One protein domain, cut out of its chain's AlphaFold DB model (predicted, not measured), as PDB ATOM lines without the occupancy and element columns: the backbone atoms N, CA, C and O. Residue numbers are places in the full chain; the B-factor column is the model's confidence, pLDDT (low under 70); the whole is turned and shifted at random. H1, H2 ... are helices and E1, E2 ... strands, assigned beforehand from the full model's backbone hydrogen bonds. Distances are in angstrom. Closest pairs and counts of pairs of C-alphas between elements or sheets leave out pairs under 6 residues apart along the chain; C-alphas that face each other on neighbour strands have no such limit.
ATOM      1  N   TYR A  11     260.824 -18.195 116.123       95.62
ATOM      2  CA  TYR A  11     260.630 -17.285 117.241       95.62
ATOM      3  C   TYR A  11     261.039 -15.875 116.841       95.62
ATOM      4  O   TYR A  11     261.948 -15.707 116.027       95.62
ATOM      5  N   LYS A  12     260.406 -14.867 117.438       96.75
ATOM      6  CA  LYS A  12     260.726 -13.460 117.204       96.75
ATOM      7  C   LYS A  12     260.748 -12.674 118.509       96.75
ATOM      8  O   LYS A  12     259.863 -12.850 119.337       96.75
ATOM      9  N   TYR A  13     261.721 -11.789 118.676       96.56
ATOM     10  CA  TYR A  13     261.734 -10.776 119.736       96.56
ATOM     11  C   TYR A  13     262.256  -9.445 119.195       96.56
ATOM     12  O   TYR A  13     262.836  -9.388 118.109       96.56
ATOM     13  N   VAL A  14     262.032  -8.377 119.956       95.88
ATOM     14  CA  VAL A  14     262.551  -7.040 119.658       95.88
ATOM     15  C   VAL A  14     263.577  -6.678 120.721       95.88
ATOM     16  O   VAL A  14     263.311  -6.819 121.912       95.88
ATOM     17  N   GLU A  15     264.747  -6.218 120.297       95.50
ATOM     18  CA  GLU A  15     265.827  -5.793 121.186       95.50
ATOM     19  C   GLU A  15     266.586  -4.638 120.523       95.50
ATOM     20  O   GLU A  15     266.914  -4.710 119.345       95.50
ATOM     21  N   ASN A  16     266.848  -3.552 121.259       94.50
ATOM     22  CA  ASN A  16     267.668  -2.421 120.795       94.50
ATOM     23  C   ASN A  16     267.262  -1.816 119.429       94.50
ATOM     24  O   ASN A  16     268.110  -1.342 118.676       94.50
ATOM     25  N   GLY A  17     265.963  -1.808 119.102       95.31
ATOM     26  CA  GLY A  17     265.461  -1.301 117.815       95.31
ATOM     27  C   GLY A  17     265.670  -2.257 116.634       95.31
ATOM     28  O   GLY A  17     265.478  -1.864 115.482       95.31
ATOM     29  N   GLU A  18     266.038  -3.507 116.904       96.50
ATOM     30  CA  GLU A  18     266.116  -4.593 115.935       96.50
ATOM     31  C   GLU A  18     265.008  -5.616 116.191       96.50
ATOM     32  O   GLU A  18     264.633  -5.892 117.332       96.50
ATOM     33  N   VAL A  19     264.499  -6.204 115.113       97.00
ATOM     34  CA  VAL A  19     263.662  -7.400 115.167       97.00
ATOM     35  C   VAL A  19     264.563  -8.593 114.896       97.00
ATOM     36  O   VAL A  19     265.273  -8.643 113.885       97.00
ATOM     37  N   VAL A  20     264.517  -9.567 115.797       96.44
ATOM     38  CA  VAL A  20     265.324 -10.776 115.722       96.44
ATOM     39  C   VAL A  20     264.415 -11.971 115.515       96.44
ATOM     40  O   VAL A  20     263.554 -12.233 116.349       96.44
ATOM     41  N   PHE A  21     264.642 -12.713 114.436       95.69
ATOM     42  CA  PHE A  21     264.029 -14.013 114.190       95.69
ATOM     43  C   PHE A  21     265.040 -15.113 114.492       95.69
ATOM     44  O   PHE A  21     266.218 -14.979 114.152       95.69
ATOM     45  N   PHE A  22     264.596 -16.218 115.084       94.88
ATOM     46  CA  PHE A  22     265.450 -17.389 115.213       94.88
ATOM     47  C   PHE A  22     264.697 -18.708 115.124       94.88
ATOM     48  O   PHE A  22     263.517 -18.807 115.454       94.88
ATOM     49  N   VAL A  23     265.423 -19.740 114.703       92.62
ATOM     50  CA  VAL A  23     264.976 -21.131 114.741       92.62
ATOM     51  C   VAL A  23     265.992 -21.926 115.538       92.62
ATOM     52  O   VAL A  23     267.201 -21.816 115.311       92.62
ATOM     53  N   GLN A  24     265.494 -22.741 116.461       88.31
ATOM     54  CA  GLN A  24     266.297 -23.738 117.148       88.31
ATOM     55  C   GLN A  24     266.137 -25.072 116.432       88.31
ATOM     56  O   GLN A  24     265.023 -25.572 116.294       88.31
ATOM     57  N   THR A  25     267.251 -25.660 116.010       85.31
ATOM     58  CA  THR A  25     267.272 -26.977 115.381       85.31
ATOM     59  C   THR A  25     268.309 -27.897 116.001       85.31
ATOM     60  O   THR A  25     269.071 -27.513 116.883       85.31
ATOM     61  N   THR A  26     268.300 -29.155 115.583       83.56
ATOM     62  CA  THR A  26     269.315 -30.136 115.938       83.56
ATOM     63  C   THR A  26     269.940 -30.631 114.652       83.56
ATOM     64  O   THR A  26     269.267 -31.258 113.833       83.56
ATOM     65  N   TYR A  27     271.231 -30.370 114.484       81.50
ATOM     66  CA  TYR A  27     272.004 -30.986 113.423       81.50
ATOM     67  C   TYR A  27     272.210 -32.457 113.771       81.50
ATOM     68  O   TYR A  27     273.058 -32.801 114.598       81.50
ATOM     69  N   ARG A  28     271.341 -33.306 113.213       73.88
ATOM     70  CA  ARG A  28     271.382 -34.757 113.400       73.88
ATOM     71  C   ARG A  28     272.652 -35.316 112.761       73.88
ATOM     72  O   ARG A  28     273.141 -34.779 111.774       73.88
ATOM     73  N   ASP A  29     273.183 -36.371 113.366       69.31
ATOM     74  CA  ASP A  29     274.349 -37.112 112.872       69.31
ATOM     75  C   ASP A  29     275.659 -36.309 112.799       69.31
ATOM     76  O   ASP A  29     276.564 -36.630 112.027       69.31
ATOM     77  N   TYR A  30     275.824 -35.308 113.676       65.62
ATOM     78  CA  TYR A  30     277.149 -34.745 113.939       65.62
ATOM     79  C   TYR A  30     278.030 -35.766 114.668       65.62
ATOM     80  O   TYR A  30     278.095 -35.826 115.903       65.62
ATOM     81  N   PHE A  31     278.715 -36.585 113.877       70.94
ATOM     82  CA  PHE A  31     279.698 -37.561 114.326       70.94
ATOM     83  C   PHE A  31     279.150 -38.526 115.400       70.94
ATOM     84  O   PHE A  31     278.330 -39.385 115.092       70.94
ATOM     85  N   LYS A  32     279.608 -38.398 116.658       67.25
ATOM     86  CA  LYS A  32     279.256 -39.253 117.812       67.25
ATOM     87  C   LYS A  32     278.348 -38.562 118.838       67.25
ATOM     88  O   LYS A  32     278.064 -39.143 119.879       67.25
ATOM     89  N   PHE A  33     277.926 -37.325 118.584       62.41
ATOM     90  CA  PHE A  33     277.254 -36.499 119.593       62.41
ATOM     91  C   PHE A  33     275.729 -36.662 119.622       62.41
ATOM     92  O   PHE A  33     275.070 -35.955 120.371       62.41
ATOM     93  N   TYR A  34     275.159 -37.581 118.829       68.31
ATOM     94  CA  TYR A  34     273.709 -37.827 118.756       68.31
ATOM     95  C   TYR A  34     272.866 -36.549 118.528       68.31
ATOM     96  O   TYR A  34     271.687 -36.502 118.875       68.31
ATOM     97  N   GLY A  35     273.466 -35.526 117.906       77.81
ATOM     98  CA  GLY A  35     272.836 -34.249 117.577       77.81
ATOM     99  C   GLY A  35     273.503 -33.042 118.245       77.81
ATOM    100  O   GLY A  35     273.760 -33.050 119.442       77.81
ATOM    101  N   VAL A  36     273.750 -31.974 117.479       84.31
ATOM    102  CA  VAL A  36     274.223 -30.681 118.016       84.31
ATOM    103  C   VAL A  36     273.093 -29.652 117.931       84.31
ATOM    104  O   VAL A  36     272.534 -29.480 116.843       84.31
ATOM    105  N   PRO A  37     272.725 -28.967 119.033       84.69
ATOM    106  CA  PRO A  37     271.745 -27.893 118.971       84.69
ATOM    107  C   PRO A  37     272.321 -26.717 118.182       84.69
ATOM    108  O   PRO A  37     273.400 -26.215 118.489       84.69
ATOM    109  N   LEU A  38     271.592 -26.282 117.160       86.94
ATOM    110  CA  LEU A  38     271.926 -25.117 116.353       86.94
ATOM    111  C   LEU A  38     270.874 -24.038 116.548       86.94
ATOM    112  O   LEU A  38     269.681 -24.320 116.665       86.94
ATOM    113  N   ILE A  39     271.336 -22.794 116.521       91.19
ATOM    114  CA  ILE A  39     270.482 -21.617 116.539       91.19
ATOM    115  C   ILE A  39     270.822 -20.796 115.307       91.19
ATOM    116  O   ILE A  39     271.939 -20.297 115.175       91.19
ATOM    117  N   TYR A  40     269.852 -20.658 114.410       91.44
ATOM    118  CA  TYR A  40     269.950 -19.758 113.267       91.44
ATOM    119  C   TYR A  40     269.251 -18.458 113.621       91.44
ATOM    120  O   TYR A  40     268.081 -18.486 113.996       91.44
ATOM    121  N   LEU A  41     269.964 -17.338 113.510       93.81
ATOM    122  CA  LEU A  41     269.470 -16.003 113.829       93.81
ATOM    123  C   LEU A  41     269.478 -15.122 112.584       93.81
ATOM    124  O   LEU A  41     270.461 -15.081 111.847       93.81
ATOM    125  N   TYR A  42     268.403 -14.368 112.409       94.19
ATOM    126  CA  TYR A  42     268.300 -13.280 111.450       94.19
ATOM    127  C   TYR A  42     267.940 -12.000 112.202       94.19
ATOM    128  O   TYR A  42     266.985 -11.984 112.978       94.19
ATOM    129  N   ARG A  43     268.720 -10.937 111.995       95.19
ATOM    130  CA  ARG A  43     268.525  -9.629 112.631       95.19
ATOM    131  C   ARG A  43     268.320  -8.576 111.560       95.19
ATOM    132  O   ARG A  43     269.012  -8.576 110.543       95.19
ATOM    133  N   THR A  44     267.372  -7.686 111.796       95.88
ATOM    134  CA  THR A  44     267.091  -6.562 110.905       95.88
ATOM    135  C   THR A  44     266.544  -5.385 111.700       95.88
ATOM    136  O   THR A  44     266.063  -5.553 112.823       95.88
ATOM    137  N   LYS A  45     266.596  -4.183 111.123       97.12
ATOM    138  CA  LYS A  45     266.026  -2.988 111.752       97.12
ATOM    139  C   LYS A  45     264.530  -3.177 111.972       97.12
ATOM    140  O   LYS A  45     263.824  -3.661 111.086       97.12
ATOM    141  N   ALA A  46     264.053  -2.765 113.140       93.75
ATOM    142  CA  ALA A  46     262.639  -2.826 113.450       93.75
ATOM    143  C   ALA A  46     261.828  -1.930 112.506       93.75
ATOM    144  O   ALA A  46     262.212  -0.806 112.172       93.75
ATOM    145  N   SER A  47     260.688  -2.455 112.078       94.62
ATOM    146  CA  SER A  47     259.649  -1.719 111.375       94.62
ATOM    147  C   SER A  47     258.301  -2.158 111.930       94.62
ATOM    148  O   SER A  47     258.145  -3.286 112.407       94.62
ATOM    149  N   GLN A  48     257.298  -1.289 111.823       91.94
ATOM    150  CA  GLN A  48     255.954  -1.607 112.300       91.94
ATOM    151  C   GLN A  48     255.374  -2.864 111.622       91.94
ATOM    152  O   GLN A  48     254.600  -3.598 112.235       91.94
ATOM    153  N   GLU A  49     255.751  -3.121 110.368       92.81
ATOM    154  CA  GLU A  49     255.369  -4.320 109.617       92.81
ATOM    155  C   GLU A  49     256.003  -5.586 110.212       92.81
ATOM    156  O   GLU A  49     255.304  -6.554 110.513       92.81
ATOM    157  N   LEU A  50     257.317  -5.562 110.456       93.69
ATOM    158  CA  LEU A  50     258.054  -6.697 111.015       93.69
ATOM    159  C   LEU A  50     257.593  -7.029 112.438       93.69
ATOM    160  O   LEU A  50     257.398  -8.199 112.774       93.69
ATOM    161  N   GLU A  51     257.348  -6.015 113.264       92.88
ATOM    162  CA  GLU A  51     256.854  -6.191 114.631       92.88
ATOM    163  C   GLU A  51     255.457  -6.824 114.660       92.88
ATOM    164  O   GLU A  51     255.195  -7.721 115.462       92.88
ATOM    165  N   LYS A  52     254.573  -6.428 113.737       94.00
ATOM    166  CA  LYS A  52     253.205  -6.962 113.654       94.00
ATOM    167  C   LYS A  52     253.104  -8.300 112.924       94.00
ATOM    168  O   LYS A  52     252.075  -8.963 113.054       94.00
ATOM    169  N   SER A  53     254.136  -8.706 112.186       95.19
ATOM    170  CA  SER A  53     254.132  -9.969 111.446       95.19
ATOM    171  C   SER A  53     253.909 -11.186 112.354       95.19
ATOM    172  O   SER A  53     254.475 -11.289 113.444       95.19
ATOM    173  N   LYS A  54     253.072 -12.112 111.887       95.44
ATOM    174  CA  LYS A  54     252.702 -13.371 112.550       95.44
ATOM    175  C   LYS A  54     253.111 -14.601 111.749       95.44
ATOM    176  O   LYS A  54     253.053 -15.713 112.268       95.44
ATOM    177  N   TYR A  55     253.530 -14.407 110.503       95.31
ATOM    178  CA  TYR A  55     253.944 -15.467 109.601       95.31
ATOM    179  C   TYR A  55     255.179 -15.055 108.810       95.31
ATOM    180  O   TYR A  55     255.284 -13.910 108.367       95.31
ATOM    181  N   VAL A  56     256.063 -16.022 108.575       94.25
ATOM    182  CA  VAL A  56     256.982 -16.011 107.436       94.25
ATOM    183  C   VAL A  56     256.273 -16.717 106.285       94.25
ATOM    184  O   VAL A  56     255.769 -17.831 106.438       94.25
ATOM    185  N   LEU A  57     256.185 -16.043 105.145       94.69
ATOM    186  CA  LEU A  57     255.494 -16.499 103.950       94.69
ATOM    187  C   LEU A  57     256.534 -16.876 102.902       94.69
ATOM    188  O   LEU A  57     257.335 -16.041 102.495       94.69
ATOM    189  N   ILE A  58     256.489 -18.124 102.443       94.81
ATOM    190  CA  ILE A  58     257.403 -18.635 101.421       94.81
ATOM    191  C   ILE A  58     256.598 -19.063 100.199       94.81
ATOM    192  O   ILE A  58     255.637 -19.832 100.309       94.81
ATOM    193  N   ARG A  59     257.003 -18.588  99.025       94.50
ATOM    194  CA  ARG A  59     256.492 -19.048  97.733       94.50
ATOM    195  C   ARG A  59     257.661 -19.409  96.836       94.50
ATOM    196  O   ARG A  59     258.583 -18.619  96.677       94.50
ATOM    197  N   VAL A  60     257.576 -20.584  96.228       93.62
ATOM    198  CA  VAL A  60     258.539 -21.056  95.235       93.62
ATOM    199  C   VAL A  60     257.801 -21.179  93.909       93.62
ATOM    200  O   VAL A  60     256.768 -21.844  93.840       93.62
ATOM    201  N   ASP A  61     258.296 -20.503  92.878       91.75
ATOM    202  CA  ASP A  61     257.792 -20.602  91.508       91.75
ATOM    203  C   ASP A  61     258.948 -20.560  90.493       91.75
ATOM    204  O   ASP A  61     260.120 -20.615  90.864       91.75
ATOM    205  N   GLU A  62     258.628 -20.496  89.199       93.56
ATOM    206  CA  GLU A  62     259.610 -20.476  88.103       93.56
ATOM    207  C   GLU A  62     260.593 -19.294  88.186       93.56
ATOM    208  O   GLU A  62     261.675 -19.347  87.605       93.56
ATOM    209  N   THR A  63     260.242 -18.231  88.923       91.62
ATOM    210  CA  THR A  63     261.093 -17.049  89.126       91.62
ATOM    211  C   THR A  63     262.032 -17.178  90.328       91.62
ATOM    212  O   THR A  63     262.888 -16.316  90.526       91.62
ATOM    213  N   GLY A  64     261.900 -18.256  91.109       92.88
ATOM    214  CA  GLY A  64     262.720 -18.562  92.276       92.88
ATOM    215  C   GLY A  64     261.928 -18.626  93.584       92.88
ATOM    216  O   GLY A  64     260.711 -18.821  93.602       92.88
ATOM    217  N   GLU A  65     262.647 -18.482  94.699       94.56
ATOM    218  CA  GLU A  65     262.077 -18.437  96.047       94.56
ATOM    219  C   GLU A  65     261.837 -16.985  96.481       94.56
ATOM    220  O   GLU A  65     262.731 -16.140  96.414       94.56
ATOM    221  N   LYS A  66     260.622 -16.703  96.955       95.00
ATOM    222  CA  LYS A  66     260.237 -15.432  97.571       95.00
ATOM    223  C   LYS A  66     259.916 -15.655  99.036       95.00
ATOM    224  O   LYS A  66     259.073 -16.494  99.363       95.00
ATOM    225  N   VAL A  67     260.556 -14.864  99.890       93.56
ATOM    226  CA  VAL A  67     260.354 -14.873 101.339       93.56
ATOM    227  C   VAL A  67     259.846 -13.504 101.773       93.56
ATOM    228  O   VAL A  67     260.492 -12.487 101.530       93.56
ATOM    229  N   GLU A  68     258.682 -13.489 102.412       94.00
ATOM    230  CA  GLU A  68     258.021 -12.294 102.940       94.00
ATOM    231  C   GLU A  68     257.613 -12.519 104.402       94.00
ATOM    232  O   GLU A  68     257.567 -13.649 104.893       94.00
ATOM    233  N   VAL A  69     257.265 -11.439 105.099       94.69
ATOM    234  CA  VAL A  69     256.571 -11.505 106.390       94.69
ATOM    235  C   VAL A  69     255.129 -11.029 106.230       94.69
ATOM    236  O   VAL A  69     254.825 -10.229 105.349       94.69
ATOM    237  N   GLY A  70     254.214 -11.523 107.062       94.50
ATOM    238  CA  GLY A  70     252.804 -11.137 106.983       94.50
ATOM    239  C   GLY A  70     252.055 -11.273 108.299       94.50
ATOM    240  O   GLY A  70     252.459 -12.017 109.189       94.50
ATOM    241  N   ASP A  71     250.943 -10.550 108.428       95.19
ATOM    242  CA  ASP A  71     250.025 -10.606 109.577       95.19
ATOM    243  C   ASP A  71     249.041 -11.790 109.509       95.19
ATOM    244  O   ASP A  71     248.399 -12.127 110.502       95.19
ATOM    245  N   ARG A  72     248.936 -12.438 108.343       94.44
ATOM    246  CA  ARG A  72     247.983 -13.510 108.041       94.44
ATOM    247  C   ARG A  72     248.613 -14.591 107.167       94.44
ATOM    248  O   ARG A  72     249.499 -14.306 106.362       94.44
ATOM    249  N   SER A  73     248.094 -15.813 107.262       93.12
ATOM    250  CA  SER A  73     248.392 -16.872 106.293       93.12
ATOM    251  C   SER A  73     247.879 -16.490 104.901       93.12
ATOM    252  O   SER A  73     246.804 -15.893 104.787       93.12
ATOM    253  N   ARG A  74     248.591 -16.880 103.840       93.75
ATOM    254  CA  ARG A  74     248.233 -16.538 102.453       93.75
ATOM    255  C   ARG A  74     248.046 -17.813 101.607       93.75
ATOM    256  O   ARG A  74     248.975 -18.614 101.534       93.75
ATOM    257  N   PRO A  75     246.886 -18.029 100.952       91.81
ATOM    258  CA  PRO A  75     246.696 -19.168 100.051       91.81
ATOM    259  C   PRO A  75     247.733 -19.188  98.922       91.81
ATOM    260  O   PRO A  75     248.080 -18.141  98.377       91.81
ATOM    261  N   GLY A  76     248.233 -20.376  98.577       90.50
ATOM    262  CA  GLY A  76     249.315 -20.538  97.595       90.50
ATOM    263  C   GLY A  76     250.713 -20.201  98.129       90.50
ATOM    264  O   GLY A  76     251.669 -20.216  97.359       90.50
ATOM    265  N   TRP A  77     250.840 -19.908  99.429       94.81
ATOM    266  CA  TRP A  77     252.113 -19.708 100.121       94.81
ATOM    267  C   TRP A  77     252.250 -20.709 101.264       94.81
ATOM    268  O   TRP A  77     251.290 -20.986 101.991       94.81
ATOM    269  N   THR A  78     253.468 -21.197 101.483       93.00
ATOM    270  CA  THR A  78     253.809 -21.883 102.728       93.00
ATOM    271  C   THR A  78     253.867 -20.836 103.831       93.00
ATOM    272  O   THR A  78     254.721 -19.953 103.814       93.00
ATOM    273  N   SER A  79     252.921 -20.903 104.765       92.88
ATOM    274  CA  SER A  79     252.813 -19.953 105.874       92.88
ATOM    275  C   SER A  79     253.378 -20.589 107.143       92.88
ATOM    276  O   SER A  79     252.755 -21.485 107.709       92.88
ATOM    277  N   ILE A  80     254.550 -20.135 107.593       92.12
ATOM    278  CA  ILE A  80     255.192 -20.614 108.824       92.12
ATOM    279  C   ILE A  80     254.853 -19.638 109.954       92.12
ATOM    280  O   ILE A  80     255.200 -18.460 109.843       92.12
ATOM    281  N   PRO A  81     254.169 -20.072 111.027       93.12
ATOM    282  CA  PRO A  81     253.818 -19.186 112.128       93.12
ATOM    283  C   PRO A  81     255.067 -18.716 112.879       93.12
ATOM    284  O   PRO A  81     256.014 -19.476 113.089       93.12
ATOM    285  N   VAL A  82     255.025 -17.459 113.311       95.31
ATOM    286  CA  VAL A  82     256.052 -16.822 114.133       95.31
ATOM    287  C   VAL A  82     255.532 -16.688 115.560       95.31
ATOM    288  O   VAL A  82     254.448 -16.152 115.788       95.31
ATOM    289  N   ILE A  83     256.309 -17.172 116.525       95.25
ATOM    290  CA  ILE A  83     256.018 -17.060 117.952       95.25
ATOM    291  C   ILE A  83     256.688 -15.798 118.490       95.25
ATOM    292  O   ILE A  83     257.916 -15.709 118.521       95.25
ATOM    293  N   ASP A  84     255.881 -14.844 118.945       95.62
ATOM    294  CA  ASP A  84     256.377 -13.649 119.624       95.62
ATOM    295  C   ASP A  84     256.850 -13.989 121.039       95.62
ATOM    296  O   ASP A  84     256.107 -14.533 121.859       95.62
TER     297      ASP A  84
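This is residues 11 to 84 of the 93 residues of an uncharacterized protein of Acidilobus sp (UniProt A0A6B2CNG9). What would one see first? One strongly twisted sheet is curled like part of a barrel, with two halves, E3 E2 E1 and E6 E4 E5, joined by a short pairing of E1 with E6; the E2-E3 hairpin reaches far to one side as a long arm, and the little helix H1 sits beside the strands, near E2 and E5. What is it made of? The printed part has 74 residues, with the named elements E1 E2 E3 H1 E4 E5 E6 along the chain, and its class is mostly strand; the mixed sheet runs E3 E2 E1 E6 E4 E5. How compact is it? It is loose and flat, with a radius of gyration of the C-alphas of 14.9 A and spans of 43 by 38 by 19 A.

How is the first half of the sheet paired? E1, residues 11 to 15, E2, residues 18 to 27, and E3, residues 36 to 45, form a meander, each strand the antiparallel neighbour of the one before. E1 and E2 are a hairpin, with an angle of 143 degrees between their N-to-C directions; N 13 and O 20 are within hydrogen-bond range at 3.0 A, and so are N 20 and O 13 at 2.9 A. E2 and E3 are a hairpin at 163 degrees, with N 25 and O 38 at 2.9 A. How does the second half join on? E6, residues 78 to 84, has staggered pairing: it is parallel to E1 at 47 degrees, with N 12 and O 83 at 2.8 A, and antiparallel to E4, residues 55 to 61, at 160 degrees, with N 80 and O 56 at 2.9 A. E4 and E5, residues 64 to 70, are a hairpin at 159 degrees, with N 57 and O 68 at 2.8 A; E5 and E6 are apart. Where is the helix? H1, residues 48 to 52, is on the sheet at a height of 6.9 A, over none of its strands; its closest C-alphas to E5 are those of Leu 50 and Val 69, 6.8 A apart, and its one O i to N i+4 pair is within hydrogen-bond range.

Where do the strands begin and end? E1 begins at C-alpha 11, (260.630, -17.285, 117.241), and E6 ends at C-alpha 84, (256.377, -13.649, 119.624). How long are they? E2 measures 27.2 A and E3 29.6 A from first to last C-alpha, E4 and E5 19.2 A each, E6 19.0 A, E1 13.2 A and H1 6.2 A.

How far does it reach? The two C-alphas farthest apart are those of Lys 32 and Gln 48, 44.6 A. Is it whole, and where is confidence low? The printed part has no cut and no long link; pLDDT is under 70 at residues 29 to 30 and 32 to 34.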